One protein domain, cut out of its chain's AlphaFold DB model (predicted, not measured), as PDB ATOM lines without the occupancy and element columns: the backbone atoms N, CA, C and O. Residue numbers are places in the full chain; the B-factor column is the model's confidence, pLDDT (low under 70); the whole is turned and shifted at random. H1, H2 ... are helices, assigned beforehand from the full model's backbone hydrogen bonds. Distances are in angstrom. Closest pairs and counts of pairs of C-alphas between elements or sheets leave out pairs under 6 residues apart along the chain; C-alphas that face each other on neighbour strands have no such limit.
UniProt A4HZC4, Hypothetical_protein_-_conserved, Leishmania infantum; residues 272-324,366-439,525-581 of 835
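This is residues 272 to 324, 366 to 439 and 525 to 581 of the 835 residues of the protein "Hypothetical_protein_-_conserved" of Leishmania infantum (UniProt A4HZC4). Six helices, H4 to H9, form an up-and-down bundle in which each runs against the one before it, roughly as two layers: H4, H6 and H8 side by side in one, and H5, H7 and H9, with a looser gap between H5 and H7, in the other. At the H4 and H5 end of the bundle sit three more helices: the hairpin of H2 and H3 packs on H4 through H3, and H1 meets H5 about perpendicular, with its residues 282 to 286 alone. The printed part has 184 residues with nine named helices, H1 to H9 in chain order, and no named strand; the class is all helix. It is compact, with a radius of gyration of the C-alphas of 16.7 A and spans of 48 by 34 by 31 A.

H4, residues 366 to 384, touches H6, residues 412 to 421, the same way at a shallow tilt of 14 degrees, closest at C-alphas Ala 375 and Ile 413, 4.5 A. H6 is the hub, touching four helices. It touches H8, residues 550 to 560, at C-alphas Ser 415 and Val 552, 5.3 A. It also touches H7, residues 530 to 543, opposite ways at 21 degrees, closest at C-alphas Leu 418 and Gly 534, 5.8 A. H9, residues 567 to 581, touches H7 at C-alphas Ser 531 and Ile 569, 5.1 A, and forms a hairpin with H8 at a shallow tilt of 8 degrees. H5, residues 390 to 403, forms hairpins with H4 and H6; its closest C-alphas to H6 are Leu 390 and Tyr 421, 5.3 A. H3, residues 306 to 324, touches H4 with residues 307 to 315 alone, opposite ways at a steep tilt of 40 degrees, closest at C-alphas His 311 and Glu 370, 5.1 A. H2, residues 293 to 302, forms a hairpin with H3. H1, residues 274 to 286, touches H5 about perpendicular, at 82 degrees, closest at C-alphas Leu 285 and Arg 399, 5.0 A. Every O i to N i+4 pair is within hydrogen-bond range in H1, H2, H3, H6, H7, H8 and H9; H4 has 12 of 15 and H5 7 of 10.

H1 begins at C-alpha 274, (-21.684, 15.776, 5.673). H3 and H4 are longest by residues, 19 each, measuring 27.1 A and 28.0 A. H5 measures 20.7 A, H7 20.2 A and H9 21.0 A, ending at C-alpha 581, (8.108, 41.945, 1.349).

The C-alphas farthest apart, Ser 324 and Pro 525, are 53.6 A apart. Residues 325 to 365 and 440 to 524 are not printed, with C-alpha gaps of 17.7 A and 22.9 A. Of the links printed whole, none is long. Confidence is under 70 at residues 322 to 324, 366 to 369, 433 to 439 and 564.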
ATOM      1  N   THR A 272     -28.216  14.230   5.829       82.34
ATOM      2  CA  THR A 272     -27.469  13.292   6.687       82.34
ATOM      3  C   THR A 272     -26.011  13.127   6.269       82.34
ATOM      4  O   THR A 272     -25.165  12.832   7.119       82.34
ATOM      5  N   ASP A 273     -25.711  13.324   4.983       85.66
ATOM      6  CA  ASP A 273     -24.349  13.321   4.461       85.66
ATOM      7  C   ASP A 273     -23.660  14.661   4.743       85.66
ATOM      8  O   ASP A 273     -24.169  15.728   4.401       85.66
ATOM      9  N   ALA A 274     -22.474  14.597   5.350       85.00
ATOM     10  CA  ALA A 274     -21.684  15.776   5.673       85.00
ATOM     11  C   ALA A 274     -21.243  16.529   4.410       85.00
ATOM     12  O   ALA A 274     -21.220  17.755   4.428       85.00
ATOM     13  N   ASN A 275     -20.942  15.822   3.316       86.59
ATOM     14  CA  ASN A 275     -20.552  16.472   2.065       86.59
ATOM     15  C   ASN A 275     -21.717  17.247   1.456       86.59
ATOM     16  O   ASN A 275     -21.542  18.410   1.117       86.59
ATOM     17  N   ALA A 276     -22.911  16.650   1.416       88.86
ATOM     18  CA  ALA A 276     -24.116  17.330   0.949       88.86
ATOM     19  C   ALA A 276     -24.456  18.578   1.786       88.86
ATOM     20  O   ALA A 276     -24.888  19.586   1.234       88.86
ATOM     21  N   VAL A 277     -24.233  18.547   3.109       90.84
ATOM     22  CA  VAL A 277     -24.408  19.729   3.976       90.84
ATOM     23  C   VAL A 277     -23.442  20.850   3.585       90.84
ATOM     24  O   VAL A 277     -23.859  22.003   3.495       90.84
ATOM     25  N   LEU A 278     -22.168  20.528   3.334       90.92
ATOM     26  CA  LEU A 278     -21.175  21.515   2.900       90.92
ATOM     27  C   LEU A 278     -21.445  22.023   1.479       90.92
ATOM     28  O   LEU A 278     -21.302  23.213   1.230       90.92
ATOM     29  N   ASP A 279     -21.887  21.157   0.569       91.25
ATOM     30  CA  ASP A 279     -22.260  21.544  -0.795       91.25
ATOM     31  C   ASP A 279     -23.485  22.483  -0.777       91.25
ATOM     32  O   ASP A 279     -23.512  23.483  -1.492       91.25
ATOM     33  N   ALA A 280     -24.468  22.224   0.093       91.94
ATOM     34  CA  ALA A 280     -25.606  23.118   0.311       91.94
ATOM     35  C   ALA A 280     -25.195  24.452   0.960       91.94
ATOM     36  O   ALA A 280     -25.789  25.487   0.662       91.94
ATOM     37  N   TYR A 281     -24.185  24.440   1.834       93.66
ATOM     38  CA  TYR A 281     -23.623  25.653   2.425       93.66
ATOM     39  C   TYR A 281     -22.909  26.518   1.381       93.66
ATOM     40  O   TYR A 281     -23.191  27.708   1.271       93.66
ATOM     41  N   ASP A 282     -22.052  25.910   0.563       92.45
ATOM     42  CA  ASP A 282     -21.396  26.587  -0.555       92.45
ATOM     43  C   ASP A 282     -22.424  27.158  -1.543       92.45
ATOM     44  O   ASP A 282     -22.278  28.292  -1.998       92.45
ATOM     45  N   LEU A 283     -23.495  26.408  -1.829       92.01
ATOM     46  CA  LEU A 283     -24.586  26.861  -2.692       92.01
ATOM     47  C   LEU A 283     -25.344  28.059  -2.099       92.01
ATOM     48  O   LEU A 283     -25.716  28.971  -2.831       92.01
ATOM     49  N   MET A 284     -25.571  28.083  -0.784       92.73
ATOM     50  CA  MET A 284     -26.168  29.236  -0.098       92.73
ATOM     51  C   MET A 284     -25.330  30.499  -0.312       92.73
ATOM     52  O   MET A 284     -25.864  31.552  -0.666       92.73
ATOM     53  N   LEU A 285     -24.011  30.376  -0.151       91.36
ATOM     54  CA  LEU A 285     -23.078  31.475  -0.367       91.36
ATOM     55  C   LEU A 285     -23.030  31.902  -1.844       91.36
ATOM     56  O   LEU A 285     -22.990  33.099  -2.117       91.36
ATOM     57  N   ASP A 286     -23.127  30.960  -2.789       87.94
ATOM     58  CA  ASP A 286     -23.212  31.249  -4.231       87.94
ATOM     59  C   ASP A 286     -24.454  32.088  -4.604       87.94
ATOM     60  O   ASP A 286     -24.412  32.855  -5.565       87.94
ATOM     61  N   TYR A 287     -25.545  32.006  -3.832       87.09
ATOM     62  CA  TYR A 287     -26.734  32.863  -3.985       87.09
ATOM     63  C   TYR A 287     -26.622  34.226  -3.270       87.09
ATOM     64  O   TYR A 287     -27.615  34.958  -3.158       87.09
ATOM     65  N   SER A 288     -25.436  34.594  -2.769       86.23
ATOM     66  CA  SER A 288     -25.228  35.767  -1.908       86.23
ATOM     67  C   SER A 288     -26.101  35.770  -0.651       86.23
ATOM     68  O   SER A 288     -26.566  36.820  -0.207       86.23
ATOM     69  N   ILE A 289     -26.359  34.598  -0.071       88.87
ATOM     70  CA  ILE A 289     -27.071  34.484   1.202       88.87
ATOM     71  C   ILE A 289     -26.044  34.303   2.315       88.87
ATOM     72  O   ILE A 289     -25.428  33.246   2.450       88.87
ATOM     73  N   ALA A 290     -25.872  35.345   3.127       88.00
ATOM     74  CA  ALA A 290     -25.006  35.283   4.296       88.00
ATOM     75  C   ALA A 290     -25.593  34.336   5.362       88.00
ATOM     76  O   ALA A 290     -26.810  34.334   5.580       88.00
ATOM     77  N   PRO A 291     -24.758  33.544   6.056       90.01
ATOM     78  CA  PRO A 291     -25.227  32.666   7.118       90.01
ATOM     79  C   PRO A 291     -25.744  33.459   8.323       90.01
ATOM     80  O   PRO A 291     -25.171  34.467   8.728       90.01
ATOM     81  N   GLU A 292     -26.795  32.954   8.964       89.77
ATOM     82  CA  GLU A 292     -27.254  33.434  10.269       89.77
ATOM     83  C   GLU A 292     -26.591  32.649  11.412       89.77
ATOM     84  O   GLU A 292     -26.236  31.472  11.274       89.77
ATOM     85  N   GLU A 293     -26.517  33.254  12.602       87.78
ATOM     86  CA  GLU A 293     -26.041  32.582  13.820       87.78
ATOM     87  C   GLU A 293     -26.806  31.270  14.095       87.78
ATOM     88  O   GLU A 293     -26.218  30.264  14.499       87.78
ATOM     89  N   SER A 294     -28.115  31.254  13.834       87.43
ATOM     90  CA  SER A 294     -28.963  30.068  13.974       87.43
ATOM     91  C   SER A 294     -28.493  28.921  13.065       87.43
ATOM     92  O   SER A 294     -28.341  27.789  13.531       87.43
ATOM     93  N   THR A 295     -28.188  29.215  11.798       89.55
ATOM     94  CA  THR A 295     -27.689  28.239  10.825       89.55
ATOM     95  C   THR A 295     -26.276  27.772  11.116       89.55
ATOM     96  O   THR A 295     -26.024  26.571  11.051       89.55
ATOM     97  N   LEU A 296     -25.375  28.663  11.539       89.68
ATOM     98  CA  LEU A 296     -24.019  28.272  11.933       89.68
ATOM     99  C   LEU A 296     -24.040  27.293  13.110       89.68
ATOM    100  O   LEU A 296     -23.296  26.317  13.119       89.68
ATOM    101  N   ARG A 297     -24.944  27.480  14.082       88.62
ATOM    102  CA  ARG A 297     -25.119  26.525  15.190       88.62
ATOM    103  C   ARG A 297     -25.589  25.148  14.709       88.62
ATOM    104  O   ARG A 297     -25.163  24.140  15.278       88.62
ATOM    105  N   ILE A 298     -26.454  25.092  13.693       87.50
ATOM    106  CA  ILE A 298     -26.891  23.830  13.069       87.50
ATOM    107  C   ILE A 298     -25.700  23.163  12.368       87.50
ATOM    108  O   ILE A 298     -25.407  22.000  12.645       87.50
ATOM    109  N   LEU A 299     -24.957  23.917  11.555       89.65
ATOM    110  CA  LEU A 299     -23.779  23.437  10.828       89.65
ATOM    111  C   LEU A 299     -22.684  22.918  11.770       89.65
ATOM    112  O   LEU A 299     -22.153  21.830  11.554       89.65
ATOM    113  N   CYS A 300     -22.405  23.616  12.875       86.89
ATOM    114  CA  CYS A 300     -21.488  23.147  13.919       86.89
ATOM    115  C   CYS A 300     -21.908  21.795  14.515       86.89
ATOM    116  O   CYS A 300     -21.055  20.964  14.829       86.89
ATOM    117  N   LYS A 301     -23.217  21.564  14.689       85.16
ATOM    118  CA  LYS A 301     -23.754  20.301  15.219       85.16
ATOM    119  C   LYS A 301     -23.683  19.158  14.210       85.16
ATOM    120  O   LYS A 301     -23.478  18.017  14.613       85.16
ATOM    121  N   GLN A 302     -23.907  19.450  12.933       81.67
ATOM    122  CA  GLN A 302     -24.038  18.433  11.888       81.67
ATOM    123  C   GLN A 302     -22.727  18.098  11.191       81.67
ATOM    124  O   GLN A 302     -22.559  16.973  10.715       81.67
ATOM    125  N   SER A 303     -21.787  19.042  11.147       77.14
ATOM    126  CA  SER A 303     -20.493  18.822  10.519       77.14
ATOM    127  C   SER A 303     -19.759  17.672  11.207       77.14
ATOM    128  O   SER A 303     -19.400  17.735  12.382       77.14
ATOM    129  N   ARG A 304     -19.491  16.598  10.464       77.70
ATOM    130  CA  ARG A 304     -18.597  15.523  10.920       77.70
ATOM    131  C   ARG A 304     -17.126  15.867  10.694       77.70
ATOM    132  O   ARG A 304     -16.268  15.239  11.300       77.70
ATOM    133  N   MET A 305     -16.850  16.867   9.862       81.22
ATOM    134  CA  MET A 305     -15.505  17.283   9.484       81.22
ATOM    135  C   MET A 305     -14.964  18.316  10.473       81.22
ATOM    136  O   MET A 305     -15.537  19.392  10.647       81.22
ATOM    137  N   GLU A 306     -13.846  17.991  11.123       83.38
ATOM    138  CA  GLU A 306     -13.266  18.829  12.183       83.38
ATOM    139  C   GLU A 306     -12.840  20.214  11.679       83.38
ATOM    140  O   GLU A 306     -13.097  21.206  12.357       83.38
ATOM    141  N   TYR A 307     -12.286  20.306  10.465       82.32
ATOM    142  CA  TYR A 307     -11.906  21.590   9.864       82.32
ATOM    143  C   TYR A 307     -13.124  22.509   9.665       82.32
ATOM    144  O   TYR A 307     -13.094  23.678  10.045       82.32
ATOM    145  N   ALA A 308     -14.241  21.967   9.167       85.62
ATOM    146  CA  ALA A 308     -15.471  22.726   8.963       85.62
ATOM    147  C   ALA A 308     -16.118  23.130  10.300       85.62
ATOM    148  O   ALA A 308     -16.605  24.247  10.441       85.62
ATOM    149  N   LYS A 309     -16.075  22.265  11.326       86.12
ATOM    150  CA  LYS A 309     -16.527  22.639  12.681       86.12
ATOM    151  C   LYS A 309     -15.724  23.813  13.252       86.12
ATOM    152  O   LYS A 309     -16.313  24.727  13.835       86.12
ATOM    153  N   LEU A 310     -14.396  23.771  13.122       86.49
ATOM    154  CA  LEU A 310     -13.487  24.839  13.554       86.49
ATOM    155  C   LEU A 310     -13.793  26.152  12.834       86.49
ATOM    156  O   LEU A 310     -13.917  27.190  13.489       86.49
ATOM    157  N   HIS A 311     -14.006  26.077  11.522       89.27
ATOM    158  CA  HIS A 311     -14.420  27.201  10.690       89.27
ATOM    159  C   HIS A 311     -15.723  27.833  11.184       89.27
ATOM    160  O   HIS A 311     -15.718  28.969  11.655       89.27
ATOM    161  N   PHE A 312     -16.822  27.074  11.211       90.27
ATOM    162  CA  PHE A 312     -18.133  27.593  11.620       90.27
ATOM    163  C   PHE A 312     -18.137  28.132  13.054       90.27
ATOM    164  O   PHE A 312     -18.774  29.145  13.343       90.27
ATOM    165  N   THR A 313     -17.380  27.503  13.959       88.13
ATOM    166  CA  THR A 313     -17.208  27.995  15.335       88.13
ATOM    167  C   THR A 313     -16.503  29.351  15.364       88.13
ATOM    168  O   THR A 313     -16.822  30.196  16.203       88.13
ATOM    169  N   THR A 314     -15.537  29.568  14.474       86.86
ATOM    170  CA  THR A 314     -14.787  30.823  14.385       86.86
ATOM    171  C   THR A 314     -15.639  31.928  13.767       86.86
ATOM    172  O   THR A 314     -15.750  32.998  14.368       86.86
ATOM    173  N   VAL A 315     -16.346  31.636  12.671       87.14
ATOM    174  CA  VAL A 315     -17.314  32.559  12.052       87.14
ATOM    175  C   VAL A 315     -18.373  32.991  13.073       87.14
ATOM    176  O   VAL A 315     -18.595  34.184  13.283       87.14
ATOM    177  N   LEU A 316     -18.949  32.035  13.809       87.29
ATOM    178  CA  LEU A 316     -19.941  32.307  14.851       87.29
ATOM    179  C   LEU A 316     -19.396  33.228  15.960       87.29
ATOM    180  O   LEU A 316     -20.078  34.153  16.402       87.29
ATOM    181  N   LYS A 317     -18.149  33.014  16.404       86.84
ATOM    182  CA  LYS A 317     -17.494  33.884  17.400       86.84
ATOM    183  C   LYS A 317     -17.250  35.294  16.865       86.84
ATOM    184  O   LYS A 317     -17.371  36.253  17.626       86.84
ATOM    185  N   ASN A 318     -16.898  35.432  15.591       83.64
ATOM    186  CA  ASN A 318     -16.676  36.738  14.975       83.64
ATOM    187  C   ASN A 318     -17.975  37.536  14.870       83.64
ATOM    188  O   ASN A 318     -17.983  38.716  15.219       83.64
ATOM    189  N   MET A 319     -19.079  36.876  14.503       82.46
ATOM    190  CA  MET A 319     -20.406  37.495  14.495       82.46
ATOM    191  C   MET A 319     -20.807  38.017  15.882       82.46
ATOM    192  O   MET A 319     -21.263  39.153  15.992       82.46
ATOM    193  N   ALA A 320     -20.562  37.249  16.950       78.51
ATOM    194  CA  ALA A 320     -20.857  37.672  18.325       78.51
ATOM    195  C   ALA A 320     -19.983  38.851  18.813       78.51
ATOM    196  O   ALA A 320     -20.432  39.712  19.579       78.51
ATOM    197  N   ASN A 321     -18.722  38.917  18.372       74.06
ATOM    198  CA  ASN A 321     -17.827  40.025  18.717       74.06
ATOM    199  C   ASN A 321     -18.219  41.325  17.997       74.06
ATOM    200  O   ASN A 321     -18.102  42.401  18.587       74.06
ATOM    201  N   ALA A 322     -18.718  41.239  16.759       62.00
ATOM    202  CA  ALA A 322     -19.184  42.400  16.000       62.00
ATOM    203  C   ALA A 322     -20.408  43.075  16.655       62.00
ATOM    204  O   ALA A 322     -20.464  44.303  16.739       62.00
ATOM    205  N   THR A 323     -21.346  42.297  17.205       55.37
ATOM    206  CA  THR A 323     -22.494  42.820  17.973       55.37
ATOM    207  C   THR A 323     -22.095  43.387  19.337       55.37
ATOM    208  O   THR A 323     -22.704  44.343  19.811       55.37
ATOM    209  N   SER A 324     -21.047  42.853  19.971       37.38
ATOM    210  CA  SER A 324     -20.583  43.338  21.282       37.38
ATOM    211  C   SER A 324     -19.852  44.688  21.202       37.38
ATOM    212  O   SER A 324     -19.903  45.475  22.146       37.38
ATOM    213  N   ARG A 366      -7.004  32.588  14.614       51.14
ATOM    214  CA  ARG A 366      -8.423  32.596  14.208       51.14
ATOM    215  C   ARG A 366      -8.592  32.824  12.702       51.14
ATOM    216  O   ARG A 366      -9.287  32.057  12.049       51.14
ATOM    217  N   ARG A 367      -7.873  33.802  12.133       53.50
ATOM    218  CA  ARG A 367      -7.855  34.063  10.679       53.50
ATOM    219  C   ARG A 367      -7.335  32.869   9.872       53.50
ATOM    220  O   ARG A 367      -7.748  32.683   8.731       53.50
ATOM    221  N   ARG A 368      -6.423  32.073  10.447       55.85
ATOM    222  CA  ARG A 368      -5.909  30.834   9.841       55.85
ATOM    223  C   ARG A 368      -7.019  29.800   9.671       55.85
ATOM    224  O   ARG A 368      -7.121  29.199   8.605       55.85
ATOM    225  N   ASP A 369      -7.843  29.630  10.701       63.19
ATOM    226  CA  ASP A 369      -8.915  28.634  10.714       63.19
ATOM    227  C   ASP A 369     -10.027  29.007   9.718       63.19
ATOM    228  O   ASP A 369     -10.479  28.142   8.972       63.19
ATOM    229  N   GLU A 370     -10.377  30.295   9.612       73.35
ATOM    230  CA  GLU A 370     -11.412  30.801   8.687       73.35
ATOM    231  C   GLU A 370     -11.111  30.512   7.203       73.35
ATOM    232  O   GLU A 370     -11.984  30.156   6.418       73.35
ATOM    233  N   ARG A 371      -9.849  30.654   6.788       83.26
ATOM    234  CA  ARG A 371      -9.455  30.510   5.371       83.26
ATOM    235  C   ARG A 371      -9.152  29.070   4.982       83.26
ATOM    236  O   ARG A 371      -9.242  28.708   3.808       83.26
ATOM    237  N   SER A 372      -8.805  28.245   5.972       86.76
ATOM    238  CA  SER A 372      -8.484  26.830   5.777       86.76
ATOM    239  C   SER A 372      -9.659  26.046   5.193       86.76
ATOM    240  O   SER A 372      -9.446  25.201   4.326       86.76
ATOM    241  N   TYR A 373     -10.892  26.390   5.589       91.26
ATOM    242  CA  TYR A 373     -12.112  25.810   5.036       91.26
ATOM    243  C   TYR A 373     -12.169  25.994   3.522       91.26
ATOM    244  O   TYR A 373     -12.221  25.021   2.776       91.26
ATOM    245  N   PHE A 374     -12.075  27.239   3.061       93.04
ATOM    246  CA  PHE A 374     -12.142  27.573   1.644       93.04
ATOM    247  C   PHE A 374     -11.014  26.939   0.831       93.04
ATOM    248  O   PHE A 374     -11.266  26.394  -0.241       93.04
ATOM    249  N   ALA A 375      -9.787  26.938   1.353       92.34
ATOM    250  CA  ALA A 375      -8.674  26.255   0.702       92.34
ATOM    251  C   ALA A 375      -8.928  24.746   0.552       92.34
ATOM    252  O   ALA A 375      -8.718  24.192  -0.526       92.34
ATOM    253  N   GLN A 376      -9.455  24.095   1.590       91.85
ATOM    254  CA  GLN A 376      -9.792  22.675   1.546       91.85
ATOM    255  C   GLN A 376     -10.948  22.381   0.580       91.85
ATOM    256  O   GLN A 376     -10.912  21.387  -0.141       91.85
ATOM    257  N   ARG A 377     -11.940  23.273   0.475       92.64
ATOM    258  CA  ARG A 377     -13.022  23.152  -0.516       92.64
ATOM    259  C   ARG A 377     -12.519  23.254  -1.959       92.64
ATOM    260  O   ARG A 377     -13.041  22.559  -2.827       92.64
ATOM    261  N   ILE A 378     -11.486  24.054  -2.224       93.28
ATOM    262  CA  ILE A 378     -10.833  24.135  -3.545       93.28
ATOM    263  C   ILE A 378     -10.121  22.821  -3.888       93.28
ATOM    264  O   ILE A 378     -10.213  22.356  -5.028       93.28
ATOM    265  N   GLU A 379      -9.433  22.221  -2.914       92.24
ATOM    266  CA  GLU A 379      -8.770  20.920  -3.070       92.24
ATOM    267  C   GLU A 379      -9.792  19.807  -3.329       92.24
ATOM    268  O   GLU A 379      -9.679  19.085  -4.319       92.24
ATOM    269  N   GLU A 380     -10.860  19.737  -2.528       90.95
ATOM    270  CA  GLU A 380     -11.949  18.774  -2.726       90.95
ATOM    271  C   GLU A 380     -12.644  18.958  -4.085       90.95
ATOM    272  O   GLU A 380     -12.981  17.973  -4.747       90.95
ATOM    273  N   LEU A 381     -12.838  20.200  -4.545       91.91
ATOM    274  CA  LEU A 381     -13.376  20.477  -5.879       91.91
ATOM    275  C   LEU A 381     -12.437  19.954  -6.972       91.91
ATOM    276  O   LEU A 381     -12.903  19.337  -7.932       91.91
ATOM    277  N   ALA A 382     -11.126  20.144  -6.811       90.16
ATOM    278  CA  ALA A 382     -10.134  19.671  -7.772       90.16
ATOM    279  C   ALA A 382     -10.084  18.136  -7.851       90.16
ATOM    280  O   ALA A 382      -9.841  17.595  -8.933       90.16
ATOM    281  N   GLU A 383     -10.336  17.447  -6.733       90.97
ATOM    282  CA  GLU A 383     -10.415  15.985  -6.648       90.97
ATOM    283  C   GLU A 383     -11.728  15.432  -7.222       90.97
ATOM    284  O   GLU A 383     -11.706  14.504  -8.034       90.97
ATOM    285  N   ARG A 384     -12.879  16.002  -6.838       89.38
ATOM    286  CA  ARG A 384     -14.208  15.525  -7.270       89.38
ATOM    287  C   ARG A 384     -14.512  15.870  -8.724       89.38
ATOM    288  O   ARG A 384     -15.123  15.075  -9.435       89.38
ATOM    289  N   LYS A 385     -14.121  17.068  -9.161       88.10
ATOM    290  CA  LYS A 385     -14.384  17.608 -10.498       88.10
ATOM    291  C   LYS A 385     -13.077  18.104 -11.123       88.10
ATOM    292  O   LYS A 385     -12.861  19.306 -11.251       88.10
ATOM    293  N   PRO A 386     -12.224  17.206 -11.643       85.38
ATOM    294  CA  PRO A 386     -10.959  17.600 -12.265       85.38
ATOM    295  C   PRO A 386     -11.127  18.414 -13.562       85.38
ATOM    296  O   PRO A 386     -10.140  18.888 -14.112       85.38
ATOM    297  N   LYS A 387     -12.346  18.584 -14.084       85.46
ATOM    298  CA  LYS A 387     -12.637  19.467 -15.225       85.46
ATOM    299  C   LYS A 387     -13.192  20.836 -14.810       85.46
ATOM    300  O   LYS A 387     -13.505  21.628 -15.693       85.46
ATOM    301  N   ALA A 388     -13.337  21.098 -13.509       86.69
ATOM    302  CA  ALA A 388     -13.796  22.390 -13.011       86.69
ATOM    303  C   ALA A 388     -12.882  23.513 -13.524       86.69
ATOM    304  O   ALA A 388     -11.655  23.369 -13.574       86.69
ATOM    305  N   SER A 389     -13.496  24.615 -13.946       88.11
ATOM    306  CA  SER A 389     -12.769  25.774 -14.472       88.11
ATOM    307  C   SER A 389     -12.132  26.589 -13.344       88.11
ATOM    308  O   SER A 389     -12.586  26.540 -12.199       88.11
ATOM    309  N   LEU A 390     -11.118  27.400 -13.667       88.17
ATOM    310  CA  LEU A 390     -10.565  28.369 -12.716       88.17
ATOM    311  C   LEU A 390     -11.650  29.318 -12.182       88.17
ATOM    312  O   LEU A 390     -11.670  29.616 -10.992       88.17
ATOM    313  N   LEU A 391     -12.582  29.748 -13.037       85.09
ATOM    314  CA  LEU A 391     -13.697  30.615 -12.643       85.09
ATOM    315  C   LEU A 391     -14.607  29.940 -11.609       85.09
ATOM    316  O   LEU A 391     -15.035  30.583 -10.655       85.09
ATOM    317  N   GLU A 392     -14.868  28.638 -11.758       85.89
ATOM    318  CA  GLU A 392     -15.637  27.864 -10.778       85.89
ATOM    319  C   GLU A 392     -14.918  27.798  -9.425       85.89
ATOM    320  O   GLU A 392     -15.559  27.964  -8.390       85.89
ATOM    321  N   ALA A 393     -13.592  27.633  -9.423       88.62
ATOM    322  CA  ALA A 393     -12.796  27.655  -8.198       88.62
ATOM    323  C   ALA A 393     -12.736  29.047  -7.551       88.62
ATOM    324  O   ALA A 393     -12.798  29.161  -6.329       88.62
ATOM    325  N   LEU A 394     -12.663  30.114  -8.350       89.39
ATOM    326  CA  LEU A 394     -12.613  31.493  -7.860       89.39
ATOM    327  C   LEU A 394     -13.915  31.963  -7.203       89.39
ATOM    328  O   LEU A 394     -13.876  32.920  -6.428       89.39
ATOM    329  N   LYS A 395     -15.040  31.261  -7.405       86.12
ATOM    330  CA  LYS A 395     -16.273  31.487  -6.627       86.12
ATOM    331  C   LYS A 395     -16.028  31.426  -5.125       86.12
ATOM    332  O   LYS A 395     -16.730  32.080  -4.367       86.12
ATOM    333  N   VAL A 396     -15.002  30.702  -4.683       89.74
ATOM    334  CA  VAL A 396     -14.587  30.664  -3.279       89.74
ATOM    335  C   VAL A 396     -14.332  32.058  -2.687       89.74
ATOM    336  O   VAL A 396     -14.603  32.277  -1.511       89.74
ATOM    337  N   LEU A 397     -13.868  33.017  -3.498       89.10
ATOM    338  CA  LEU A 397     -13.656  34.399  -3.070       89.10
ATOM    339  C   LEU A 397     -14.993  35.088  -2.806       89.10
ATOM    340  O   LEU A 397     -15.171  35.691  -1.754       89.10
ATOM    341  N   HIS A 398     -15.959  34.912  -3.713       85.04
ATOM    342  CA  HIS A 398     -17.327  35.382  -3.514       85.04
ATOM    343  C   HIS A 398     -17.953  34.763  -2.258       85.04
ATOM    344  O   HIS A 398     -18.528  35.473  -1.436       85.04
ATOM    345  N   ARG A 399     -17.783  33.451  -2.063       89.66
ATOM    346  CA  ARG A 399     -18.285  32.746  -0.879       89.66
ATOM    347  C   ARG A 399     -17.697  33.311   0.413       89.66
ATOM    348  O   ARG A 399     -18.443  33.574   1.353       89.66
ATOM    349  N   ALA A 400     -16.387  33.553   0.438       88.88
ATOM    350  CA  ALA A 400     -15.712  34.170   1.575       88.88
ATOM    351  C   ALA A 400     -16.228  35.592   1.847       88.88
ATOM    352  O   ALA A 400     -16.492  35.930   2.999       88.88
ATOM    353  N   GLU A 401     -16.441  36.407   0.809       85.49
ATOM    354  CA  GLU A 401     -17.020  37.748   0.955       85.49
ATOM    355  C   GLU A 401     -18.441  37.726   1.524       85.49
ATOM    356  O   GLU A 401     -18.751  38.510   2.420       85.49
ATOM    357  N   VAL A 402     -19.300  36.836   1.017       85.23
ATOM    358  CA  VAL A 402     -20.698  36.700   1.460       85.23
ATOM    359  C   VAL A 402     -20.774  36.211   2.905       85.23
ATOM    360  O   VAL A 402     -21.602  36.692   3.675       85.23
ATOM    361  N   GLU A 403     -19.895  35.289   3.296       87.46
ATOM    362  CA  GLU A 403     -19.776  34.827   4.682       87.46
ATOM    363  C   GLU A 403     -19.252  35.928   5.626       87.46
ATOM    364  O   GLU A 403     -19.532  35.908   6.825       87.46
ATOM    365  N   GLY A 404     -18.512  36.904   5.090       84.20
ATOM    366  CA  GLY A 404     -17.812  37.931   5.861       84.20
ATOM    367  C   GLY A 404     -16.398  37.524   6.294       84.20
ATOM    368  O   GLY A 404     -15.813  38.156   7.176       84.20
ATOM    369  N   THR A 405     -15.832  36.485   5.679       86.34
ATOM    370  CA  THR A 405     -14.461  36.034   5.923       86.34
ATOM    371  C   THR A 405     -13.468  36.959   5.226       86.34
ATOM    372  O   THR A 405     -13.477  37.144   4.010       86.34
ATOM    373  N   SER A 406     -12.568  37.562   6.008       85.15
ATOM    374  CA  SER A 406     -11.570  38.487   5.470       85.15
ATOM    375  C   SER A 406     -10.539  37.748   4.622       85.15
ATOM    376  O   SER A 406      -9.846  36.859   5.122       85.15
ATOM    377  N   LEU A 407     -10.343  38.199   3.383       86.39
ATOM    378  CA  LEU A 407      -9.310  37.687   2.481       86.39
ATOM    379  C   LEU A 407      -7.932  38.341   2.678       86.39
ATOM    380  O   LEU A 407      -6.990  37.922   2.026       86.39
ATOM    381  N   GLN A 408      -7.769  39.320   3.580       85.84
ATOM    382  CA  GLN A 408      -6.522  40.089   3.719       85.84
ATOM    383  C   GLN A 408      -5.332  39.254   4.217       85.84
ATOM    384  O   GLN A 408      -5.347  38.753   5.345       85.84
ATOM    385  N   GLY A 409      -4.249  39.178   3.446       85.07
ATOM    386  CA  GLY A 409      -3.082  38.368   3.803       85.07
ATOM    387  C   GLY A 409      -3.373  36.866   3.752       85.07
ATOM    388  O   GLY A 409      -2.859  36.117   4.580       85.07
ATOM    389  N   ASP A 410      -4.284  36.432   2.883       88.93
ATOM    390  CA  ASP A 410      -4.528  35.015   2.632       88.93
ATOM    391  C   ASP A 410      -3.376  34.373   1.847       88.93
ATOM    392  O   ASP A 410      -2.945  34.877   0.810       88.93
ATOM    393  N   THR A 411      -2.918  33.224   2.340       91.58
ATOM    394  CA  THR A 411      -1.938  32.369   1.664       91.58
ATOM    395  C   THR A 411      -2.472  30.960   1.394       91.58
ATOM    396  O   THR A 411      -1.879  30.222   0.606       91.58
ATOM    397  N   TYR A 412      -3.613  30.579   1.981       91.37
ATOM    398  CA  TYR A 412      -4.182  29.232   1.859       91.37
ATOM    399  C   TYR A 412      -4.976  29.078   0.566       91.37
ATOM    400  O   TYR A 412      -4.688  28.173  -0.220       91.37
ATOM    401  N   ILE A 413      -5.932  29.984   0.327       92.85
ATOM    402  CA  ILE A 413      -6.707  30.023  -0.918       92.85
ATOM    403  C   ILE A 413      -5.746  30.296  -2.076       92.85
ATOM    404  O   ILE A 413      -5.802  29.594  -3.086       92.85
ATOM    405  N   MET A 414      -4.789  31.217  -1.891       94.05
ATOM    406  CA  MET A 414      -3.715  31.467  -2.863       94.05
ATOM    407  C   MET A 414      -2.970  30.188  -3.254       94.05
ATOM    408  O   MET A 414      -2.872  29.861  -4.435       94.05
ATOM    409  N   SER A 415      -2.457  29.452  -2.263       94.21
ATOM    410  CA  SER A 415      -1.727  28.206  -2.499       94.21
ATOM    411  C   SER A 415      -2.593  27.180  -3.229       94.21
ATOM    412  O   SER A 415      -2.147  26.597  -4.213       94.21
ATOM    413  N   ALA A 416      -3.833  26.962  -2.785       93.80
ATOM    414  CA  ALA A 416      -4.727  25.978  -3.390       93.80
ATOM    415  C   ALA A 416      -5.070  26.317  -4.854       93.80
ATOM    416  O   ALA A 416      -4.974  25.447  -5.723       93.80
ATOM    417  N   LEU A 417      -5.397  27.577  -5.157       94.57
ATOM    418  CA  LEU A 417      -5.703  28.018  -6.522       94.57
ATOM    419  C   LEU A 417      -4.497  27.865  -7.452       94.57
ATOM    420  O   LEU A 417      -4.620  27.262  -8.521       94.57
ATOM    421  N   LEU A 418      -3.327  28.355  -7.029       94.03
ATOM    422  CA  LEU A 418      -2.114  28.296  -7.843       94.03
ATOM    423  C   LEU A 418      -1.706  26.852  -8.142       94.03
ATOM    424  O   LEU A 418      -1.347  26.555  -9.274       94.03
ATOM    425  N   ARG A 419      -1.826  25.949  -7.162       92.10
ATOM    426  CA  ARG A 419      -1.486  24.528  -7.309       92.10
ATOM    427  C   ARG A 419      -2.455  23.753  -8.195       92.10
ATOM    428  O   ARG A 419      -2.028  22.889  -8.963       92.10
ATOM    429  N   HIS A 420      -3.755  24.005  -8.064       91.49
ATOM    430  CA  HIS A 420      -4.764  23.129  -8.655       91.49
ATOM    431  C   HIS A 420      -5.422  23.674  -9.918       91.49
ATOM    432  O   HIS A 420      -5.909  22.849 -10.685       91.49
ATOM    433  N   TYR A 421      -5.426  24.986 -10.177       90.92
ATOM    434  CA  TYR A 421      -6.248  25.580 -11.246       90.92
ATOM    435  C   TYR A 421      -5.478  26.356 -12.322       90.92
ATOM    436  O   TYR A 421      -6.100  26.883 -13.234       90.92
ATOM    437  N   CYS A 422      -4.142  26.345 -12.297       88.89
ATOM    438  CA  CYS A 422      -3.309  26.851 -13.396       88.89
ATOM    439  C   CYS A 422      -3.089  25.764 -14.474       88.89
ATOM    440  O   CYS A 422      -2.000  25.189 -14.581       88.89
ATOM    441  N   ARG A 423      -4.139  25.417 -15.232       85.67
ATOM    442  CA  ARG A 423      -4.178  24.290 -16.194       85.67
ATOM    443  C   ARG A 423      -4.253  24.701 -17.666       85.67
ATOM    444  O   ARG A 423      -4.279  23.821 -18.523       85.67
ATOM    445  N   SER A 424      -4.249  25.995 -17.971       85.05
ATOM    446  CA  SER A 424      -4.450  26.542 -19.322       85.05
ATOM    447  C   SER A 424      -5.808  26.178 -19.938       85.05
ATOM    448  O   SER A 424      -5.894  25.826 -21.114       85.05
ATOM    449  N   THR A 425      -6.872  26.177 -19.128       83.76
ATOM    450  CA  THR A 425      -8.232  25.808 -19.567       83.76
ATOM    451  C   THR A 425      -9.174  27.000 -19.649       83.76
ATOM    452  O   THR A 425     -10.296  26.857 -20.133       83.76
ATOM    453  N   THR A 426      -8.740  28.176 -19.197       85.29
ATOM    454  CA  THR A 426      -9.592  29.361 -19.104       85.29
ATOM    455  C   THR A 426      -9.474  30.220 -20.360       85.29
ATOM    456  O   THR A 426      -8.370  30.651 -20.692       85.29
ATOM    457  N   PRO A 427     -10.578  30.522 -21.067       84.42
ATOM    458  CA  PRO A 427     -10.555  31.510 -22.136       84.42
ATOM    459  C   PRO A 427     -10.079  32.874 -21.630       84.42
ATOM    460  O   PRO A 427     -10.522  33.356 -20.587       84.42
ATOM    461  N   ARG A 428      -9.181  33.513 -22.379       80.94
ATOM    462  CA  ARG A 428      -8.510  34.750 -21.967       80.94
ATOM    463  C   ARG A 428      -9.484  35.901 -21.731       80.94
ATOM    464  O   ARG A 428      -9.262  36.696 -20.827       80.94
ATOM    465  N   HIS A 429     -10.564  35.989 -22.508       80.33
ATOM    466  CA  HIS A 429     -11.568  37.049 -22.362       80.33
ATOM    467  C   HIS A 429     -12.374  36.957 -21.062       80.33
ATOM    468  O   HIS A 429     -13.085  37.902 -20.743       80.33
ATOM    469  N   TYR A 430     -12.266  35.858 -20.308       79.37
ATOM    470  CA  TYR A 430     -12.839  35.759 -18.966       79.37
ATOM    471  C   TYR A 430     -11.881  36.201 -17.852       79.37
ATOM    472  O   TYR A 430     -12.318  36.393 -16.720       79.37
ATOM    473  N   LEU A 431     -10.590  36.388 -18.148       80.56
ATOM    474  CA  LEU A 431      -9.603  36.898 -17.193       80.56
ATOM    475  C   LEU A 431      -9.642  38.435 -17.151       80.56
ATOM    476  O   LEU A 431      -8.684  39.107 -17.533       80.56
ATOM    477  N   VAL A 432     -10.778  38.995 -16.730       74.27
ATOM    478  CA  VAL A 432     -11.018  40.448 -16.680       74.27
ATOM    479  C   VAL A 432     -10.984  40.945 -15.237       74.27
ATOM    480  O   VAL A 432     -11.619  40.373 -14.353       74.27
ATOM    481  N   LEU A 433     -10.257  42.041 -15.020       61.08
ATOM    482  CA  LEU A 433     -10.300  42.848 -13.801       61.08
ATOM    483  C   LEU A 433     -11.115  44.127 -14.083       61.08
ATOM    484  O   LEU A 433     -10.914  44.713 -15.149       61.08
ATOM    485  N   PRO A 434     -11.959  44.622 -13.152       51.47
ATOM    486  CA  PRO A 434     -12.214  44.132 -11.790       51.47
ATOM    487  C   PRO A 434     -13.348  43.083 -11.657       51.47
ATOM    488  O   PRO A 434     -14.192  42.910 -12.528       51.47
ATOM    489  N   PHE A 435     -13.361  42.415 -10.500       57.61
ATOM    490  CA  PHE A 435     -14.106  41.199 -10.121       57.61
ATOM    491  C   PHE A 435     -15.631  41.194 -10.177       57.61
ATOM    492  O   PHE A 435     -16.223  40.114 -10.112       57.61
ATOM    493  N   SER A 436     -16.282  42.358 -10.183       50.10
ATOM    494  CA  SER A 436     -17.717  42.438  -9.885       50.10
ATOM    495  C   SER A 436     -18.570  41.655 -10.881       50.10
ATOM    496  O   SER A 436     -19.594  41.100 -10.497       50.10
ATOM    497  N   GLU A 437     -18.133  41.561 -12.136       46.01
ATOM    498  CA  GLU A 437     -18.898  40.903 -13.199       46.01
ATOM    499  C   GLU A 437     -18.527  39.424 -13.401       46.01
ATOM    500  O   GLU A 437     -19.397  38.626 -13.742       46.01
ATOM    501  N   SER A 438     -17.265  39.029 -13.179       45.94
ATOM    502  CA  SER A 438     -16.759  37.695 -13.557       45.94
ATOM    503  C   SER A 438     -17.037  36.591 -12.531       45.94
ATOM    504  O   SER A 438     -17.105  35.419 -12.902       45.94
ATOM    505  N   LEU A 439     -17.219  36.941 -11.251       50.18
ATOM    506  CA  LEU A 439     -17.513  35.976 -10.181       50.18
ATOM    507  C   LEU A 439     -19.008  35.747  -9.947       50.18
ATOM    508  O   LEU A 439     -19.382  34.754  -9.319       50.18
ATOM    509  N   PRO A 525      -4.640  31.056 -29.184       78.25
ATOM    510  CA  PRO A 525      -4.599  32.439 -28.714       78.25
ATOM    511  C   PRO A 525      -5.827  32.833 -27.879       78.25
ATOM    512  O   PRO A 525      -5.788  33.873 -27.220       78.25
ATOM    513  N   TYR A 526      -6.897  32.031 -27.897       85.28
ATOM    514  CA  TYR A 526      -8.132  32.305 -27.165       85.28
ATOM    515  C   TYR A 526      -8.090  31.819 -25.715       85.28
ATOM    516  O   TYR A 526      -8.865  32.310 -24.895       85.28
ATOM    517  N   PHE A 527      -7.178  30.906 -25.375       85.55
ATOM    518  CA  PHE A 527      -7.023  30.373 -24.022       85.55
ATOM    519  C   PHE A 527      -5.796  30.957 -23.324       85.55
ATOM    520  O   PHE A 527      -4.736  31.158 -23.920       85.55
ATOM    521  N   ALA A 528      -5.961  31.234 -22.035       86.34
ATOM    522  CA  ALA A 528      -4.872  31.626 -21.165       86.34
ATOM    523  C   ALA A 528      -3.937  30.439 -20.924       86.34
ATOM    524  O   ALA A 528      -4.383  29.295 -20.834       86.34
ATOM    525  N   ASP A 529      -2.639  30.707 -20.814       87.82
ATOM    526  CA  ASP A 529      -1.691  29.696 -20.354       87.82
ATOM    527  C   ASP A 529      -1.661  29.615 -18.816       87.82
ATOM    528  O   ASP A 529      -2.238  30.438 -18.104       87.82
ATOM    529  N   SER A 530      -0.976  28.606 -18.275       88.46
ATOM    530  CA  SER A 530      -0.905  28.400 -16.828       88.46
ATOM    531  C   SER A 530      -0.212  29.552 -16.093       88.46
ATOM    532  O   SER A 530      -0.468  29.761 -14.911       88.46
ATOM    533  N   SER A 531       0.675  30.295 -16.765       88.97
ATOM    534  CA  SER A 531       1.348  31.463 -16.190       88.97
ATOM    535  C   SER A 531       0.424  32.680 -16.161       88.97
ATOM    536  O   SER A 531       0.396  33.395 -15.161       88.97
ATOM    537  N   GLU A 532      -0.368  32.894 -17.211       89.55
ATOM    538  CA  GLU A 532      -1.395  33.932 -17.303       89.55
ATOM    539  C   GLU A 532      -2.495  33.697 -16.263       89.55
ATOM    540  O   GLU A 532      -2.851  34.622 -15.536       89.55
ATOM    541  N   GLU A 533      -2.959  32.452 -16.104       89.95
ATOM    542  CA  GLU A 533      -3.884  32.060 -15.031       89.95
ATOM    543  C   GLU A 533      -3.276  32.302 -13.638       89.95
ATOM    544  O   GLU A 533      -3.918  32.902 -12.775       89.95
ATOM    545  N   GLY A 534      -2.018  31.900 -13.420       91.60
ATOM    546  CA  GLY A 534      -1.316  32.124 -12.153       91.60
ATOM    547  C   GLY A 534      -1.117  33.607 -11.831       91.60
ATOM    548  O   GLY A 534      -1.306  34.034 -10.694       91.60
ATOM    549  N   THR A 535      -0.788  34.409 -12.842       91.20
ATOM    550  CA  THR A 535      -0.640  35.864 -12.718       91.20
ATOM    551  C   THR A 535      -1.983  36.513 -12.404       91.20
ATOM    552  O   THR A 535      -2.054  37.342 -11.502       91.20
ATOM    553  N   TYR A 536      -3.056  36.081 -13.071       90.99
ATOM    554  CA  TYR A 536      -4.408  36.535 -12.771       90.99
ATOM    555  C   TYR A 536      -4.788  36.240 -11.315       90.99
ATOM    556  O   TYR A 536      -5.184  37.160 -10.612       90.99
ATOM    557  N   ILE A 537      -4.583  35.010 -10.822       92.28
ATOM    558  CA  ILE A 537      -4.849  34.638  -9.416       92.28
ATOM    559  C   ILE A 537      -4.071  35.529  -8.434       92.28
ATOM    560  O   ILE A 537      -4.615  35.941  -7.406       92.28
ATOM    561  N   LEU A 538      -2.800  35.817  -8.727       93.68
ATOM    562  CA  LEU A 538      -1.963  36.660  -7.874       93.68
ATOM    563  C   LEU A 538      -2.470  38.102  -7.836       93.68
ATOM    564  O   LEU A 538      -2.652  38.631  -6.747       93.68
ATOM    565  N   GLU A 539      -2.731  38.722  -8.986       91.65
ATOM    566  CA  GLU A 539      -3.265  40.092  -9.051       91.65
ATOM    567  C   GLU A 539      -4.631  40.204  -8.372       91.65
ATOM    568  O   GLU A 539      -4.900  41.149  -7.629       91.65
ATOM    569  N   VAL A 540      -5.450  39.169  -8.547       88.85
ATOM    570  CA  VAL A 540      -6.723  39.004  -7.862       88.85
ATOM    571  C   VAL A 540      -6.537  39.044  -6.341       88.85
ATOM    572  O   VAL A 540      -7.111  39.880  -5.654       88.85
ATOM    573  N   LEU A 541      -5.705  38.180  -5.769       90.98
ATOM    574  CA  LEU A 541      -5.546  38.130  -4.314       90.98
ATOM    575  C   LEU A 541      -4.776  39.338  -3.755       90.98
ATOM    576  O   LEU A 541      -5.055  39.777  -2.635       90.98
ATOM    577  N   LYS A 542      -3.883  39.946  -4.542       90.30
ATOM    578  CA  LYS A 542      -3.225  41.213  -4.193       90.30
ATOM    579  C   LYS A 542      -4.223  42.347  -3.995       90.30
ATOM    580  O   LYS A 542      -4.020  43.145  -3.080       90.30
ATOM    581  N   SER A 543      -5.319  42.407  -4.759       87.68
ATOM    582  CA  SER A 543      -6.344  43.444  -4.558       87.68
ATOM    583  C   SER A 543      -7.030  43.345  -3.190       87.68
ATOM    584  O   SER A 543      -7.524  44.346  -2.680       87.68
ATOM    585  N   TYR A 544      -7.021  42.163  -2.563       86.68
ATOM    586  CA  TYR A 544      -7.475  41.950  -1.184       86.68
ATOM    587  C   TYR A 544      -6.378  42.207  -0.133       86.68
ATOM    588  O   TYR A 544      -6.623  42.070   1.066       86.68
ATOM    589  N   GLY A 545      -5.170  42.590  -0.551       87.76
ATOM    590  CA  GLY A 545      -4.012  42.787   0.319       87.76
ATOM    591  C   GLY A 545      -3.279  41.491   0.671       87.76
ATOM    592  O   GLY A 545      -2.704  41.398   1.756       87.76
ATOM    593  N   SER A 546      -3.325  40.486  -0.207       91.71
ATOM    594  CA  SER A 546      -2.692  39.179   0.003       91.71
ATOM    595  C   SER A 546      -1.474  38.979  -0.881       91.71
ATOM    596  O   SER A 546      -1.525  39.197  -2.088       91.71
ATOM    597  N   TYR A 547      -0.390  38.506  -0.273       94.42
ATOM    598  CA  TYR A 547       0.871  38.212  -0.945       94.42
ATOM    599  C   TYR A 547       1.321  36.791  -0.603       94.42
ATOM    600  O   TYR A 547       1.051  36.328   0.509       94.42
ATOM    601  N   PRO A 548       2.010  36.095  -1.524       94.75
ATOM    602  CA  PRO A 548       2.536  34.768  -1.247       94.75
ATOM    603  C   PRO A 548       3.590  34.829  -0.140       94.75
ATOM    604  O   PRO A 548       4.382  35.768  -0.074       94.75
ATOM    605  N   ASP A 549       3.617  33.799   0.705       92.98
ATOM    606  CA  ASP A 549       4.621  33.616   1.749       92.98
ATOM    607  C   ASP A 549       5.590  32.465   1.408       92.98
ATOM    608  O   ASP A 549       5.526  31.834   0.348       92.98
ATOM    609  N   ASN A 550       6.506  32.164   2.330       93.83
ATOM    610  CA  ASN A 550       7.463  31.072   2.160       93.83
ATOM    611  C   ASN A 550       6.788  29.693   2.039       93.83
ATOM    612  O   ASN A 550       7.336  28.813   1.379       93.83
ATOM    613  N   SER A 551       5.611  29.493   2.643       92.67
ATOM    614  CA  SER A 551       4.871  28.229   2.552       92.67
ATOM    615  C   SER A 551       4.247  28.038   1.168       92.67
ATOM    616  O   SER A 551       4.307  26.937   0.618       92.67
ATOM    617  N   VAL A 552       3.753  29.122   0.556       94.24
ATOM    618  CA  VAL A 552       3.272  29.131  -0.833       94.24
ATOM    619  C   VAL A 552       4.424  28.813  -1.784       94.24
ATOM    620  O   VAL A 552       4.308  27.903  -2.604       94.24
ATOM    621  N   LEU A 553       5.568  29.493  -1.643       94.54
ATOM    622  CA  LEU A 553       6.744  29.228  -2.481       94.54
ATOM    623  C   LEU A 553       7.254  27.792  -2.326       94.54
ATOM    624  O   LEU A 553       7.602  27.154  -3.319       94.54
ATOM    625  N   GLN A 554       7.274  27.255  -1.105       94.22
ATOM    626  CA  GLN A 554       7.644  25.864  -0.856       94.22
ATOM    627  C   GLN A 554       6.692  24.888  -1.559       94.22
ATOM    628  O   GLN A 554       7.151  23.954  -2.214       94.22
ATOM    629  N   ALA A 555       5.380  25.096  -1.438       91.79
ATOM    630  CA  ALA A 555       4.384  24.207  -2.026       91.79
ATOM    631  C   ALA A 555       4.448  24.218  -3.564       91.79
ATOM    632  O   ALA A 555       4.456  23.158  -4.189       91.79
ATOM    633  N   LEU A 556       4.570  25.403  -4.174       92.95
ATOM    634  CA  LEU A 556       4.667  25.549  -5.629       92.95
ATOM    635  C   LEU A 556       5.989  25.008  -6.178       92.95
ATOM    636  O   LEU A 556       5.991  24.309  -7.190       92.95
ATOM    637  N   SER A 557       7.108  25.302  -5.509       90.14
ATOM    638  CA  SER A 557       8.419  24.795  -5.933       90.14
ATOM    639  C   SER A 557       8.485  23.273  -5.869       90.14
ATOM    640  O   SER A 557       8.989  22.673  -6.810       90.14
ATOM    641  N   ALA A 558       7.926  22.646  -4.829       89.10
ATOM    642  CA  ALA A 558       7.868  21.190  -4.716       89.10
ATOM    643  C   ALA A 558       6.948  20.542  -5.767       89.10
ATOM    644  O   ALA A 558       7.247  19.456  -6.257       89.10
ATOM    645  N   GLN A 559       5.834  21.189  -6.118       87.38
ATOM    646  CA  GLN A 559       4.878  20.641  -7.080       87.38
ATOM    647  C   GLN A 559       5.359  20.748  -8.533       87.38
ATOM    648  O   GLN A 559       5.176  19.810  -9.312       87.38
ATOM    649  N   TYR A 560       5.935  21.889  -8.910       85.03
ATOM    650  CA  TYR A 560       6.283  22.192 -10.300       85.03
ATOM    651  C   TYR A 560       7.755  21.957 -10.637       85.03
ATOM    652  O   TYR A 560       8.180  22.264 -11.753       85.03
ATOM    653  N   GLU A 561       8.537  21.382  -9.719       81.30
ATOM    654  CA  GLU A 561       9.945  21.071  -9.959       81.30
ATOM    655  C   GLU A 561      10.117  20.246 -11.249       81.30
ATOM    656  O   GLU A 561       9.541  19.174 -11.425       81.30
ATOM    657  N   GLY A 562      10.895  20.783 -12.195       74.91
ATOM    658  CA  GLY A 562      11.148  20.157 -13.497       74.91
ATOM    659  C   GLY A 562      10.040  20.328 -14.550       74.91
ATOM    660  O   GLY A 562      10.256  19.980 -15.712       74.91
ATOM    661  N   GLN A 563       8.885  20.904 -14.205       78.68
ATOM    662  CA  GLN A 563       7.773  21.120 -15.135       78.68
ATOM    663  C   GLN A 563       7.864  22.503 -15.799       78.68
ATOM    664  O   GLN A 563       7.379  23.507 -15.282       78.68
ATOM    665  N   VAL A 564       8.499  22.551 -16.975       69.05
ATOM    666  CA  VAL A 564       8.943  23.798 -17.632       69.05
ATOM    667  C   VAL A 564       7.858  24.884 -17.791       69.05
ATOM    668  O   VAL A 564       8.175  26.027 -17.468       69.05
ATOM    669  N   PRO A 565       6.618  24.606 -18.247       73.15
ATOM    670  CA  PRO A 565       5.595  25.654 -18.368       73.15
ATOM    671  C   PRO A 565       5.080  26.149 -17.010       73.15
ATOM    672  O   PRO A 565       4.785  27.327 -16.843       73.15
ATOM    673  N   HIS A 566       5.005  25.259 -16.019       84.27
ATOM    674  CA  HIS A 566       4.433  25.569 -14.711       84.27
ATOM    675  C   HIS A 566       5.419  26.284 -13.777       84.27
ATOM    676  O   HIS A 566       5.002  26.993 -12.866       84.27
ATOM    677  N   MET A 567       6.728  26.191 -14.033       89.71
ATOM    678  CA  MET A 567       7.737  26.975 -13.307       89.71
ATOM    679  C   MET A 567       7.583  28.493 -13.492       89.71
ATOM    680  O   MET A 567       8.036  29.249 -12.635       89.71
ATOM    681  N   GLU A 568       6.900  28.954 -14.545       91.09
ATOM    682  CA  GLU A 568       6.545  30.373 -14.685       91.09
ATOM    683  C   GLU A 568       5.533  30.832 -13.622       91.09
ATOM    684  O   GLU A 568       5.550  31.990 -13.224       91.09
ATOM    685  N   ILE A 569       4.716  29.927 -13.070       92.25
ATOM    686  CA  ILE A 569       3.851  30.234 -11.918       92.25
ATOM    687  C   ILE A 569       4.715  30.516 -10.685       92.25
ATOM    688  O   ILE A 569       4.474  31.474  -9.955       92.25
ATOM    689  N   VAL A 570       5.760  29.705 -10.472       93.96
ATOM    690  CA  VAL A 570       6.728  29.899  -9.377       93.96
ATOM    691  C   VAL A 570       7.466  31.228  -9.547       93.96
ATOM    692  O   VAL A 570       7.705  31.921  -8.560       93.96
ATOM    693  N   ALA A 571       7.794  31.607 -10.786       93.54
ATOM    694  CA  ALA A 571       8.390  32.902 -11.097       93.54
ATOM    695  C   ALA A 571       7.458  34.067 -10.725       93.54
ATOM    696  O   ALA A 571       7.861  34.930  -9.948       93.54
ATOM    697  N   SER A 572       6.208  34.063 -11.202       94.20
ATOM    698  CA  SER A 572       5.227  35.108 -10.871       94.20
ATOM    699  C   SER A 572       4.952  35.186  -9.364       94.20
ATOM    700  O   SER A 572       4.861  36.278  -8.803       94.20
ATOM    701  N   ALA A 573       4.880  34.039  -8.678       95.46
ATOM    702  CA  ALA A 573       4.702  33.990  -7.229       95.46
ATOM    703  C   ALA A 573       5.915  34.556  -6.472       95.46
ATOM    704  O   ALA A 573       5.738  35.270  -5.488       95.46
ATOM    705  N   ALA A 574       7.142  34.288  -6.926       95.77
ATOM    706  CA  ALA A 574       8.345  34.880  -6.340       95.77
ATOM    707  C   ALA A 574       8.375  36.405  -6.534       95.77
ATOM    708  O   ALA A 574       8.731  37.140  -5.616       95.77
ATOM    709  N   ASP A 575       7.953  36.895  -7.697       95.24
ATOM    710  CA  ASP A 575       7.868  38.327  -7.983       95.24
ATOM    711  C   ASP A 575       6.861  39.023  -7.058       95.24
ATOM    712  O   ASP A 575       7.203  40.014  -6.405       95.24
ATOM    713  N   ALA A 576       5.667  38.443  -6.914       95.45
ATOM    714  CA  ALA A 576       4.655  38.899  -5.964       95.45
ATOM    715  C   ALA A 576       5.130  38.804  -4.500       95.45
ATOM    716  O   ALA A 576       4.795  39.667  -3.690       95.45
ATOM    717  N   PHE A 577       5.941  37.799  -4.148       96.44
ATOM    718  CA  PHE A 577       6.532  37.670  -2.812       96.44
ATOM    719  C   PHE A 577       7.447  38.862  -2.507       96.44
ATOM    720  O   PHE A 577       7.323  39.490  -1.456       96.44
ATOM    721  N   PHE A 578       8.360  39.208  -3.421       96.35
ATOM    722  CA  PHE A 578       9.274  40.333  -3.204       96.35
ATOM    723  C   PHE A 578       8.531  41.666  -3.103       96.35
ATOM    724  O   PHE A 578       8.872  42.491  -2.256       96.35
ATOM    725  N   GLU A 579       7.497  41.861  -3.918       94.65
ATOM    726  CA  GLU A 579       6.606  43.016  -3.808       94.65
ATOM    727  C   GLU A 579       5.948  43.086  -2.419       94.65
ATOM    728  O   GLU A 579       6.041  44.114  -1.746       94.65
ATOM    729  N   GLY A 580       5.389  41.971  -1.939       93.35
ATOM    730  CA  GLY A 580       4.791  41.864  -0.605       93.35
ATOM    731  C   GLY A 580       5.780  42.120   0.536       93.35
ATOM    732  O   GLY A 580       5.456  42.806   1.509       93.35
ATOM    733  N   CYS A 581       7.022  41.648   0.408       93.44
ATOM    734  CA  CYS A 581       8.108  41.945   1.349       93.44
ATOM    735  C   CYS A 581       8.326  43.454   1.491       93.44
ATOM    736  O   CYS A 581       8.438  43.960   2.609       93.44
TER     737      CYS A 581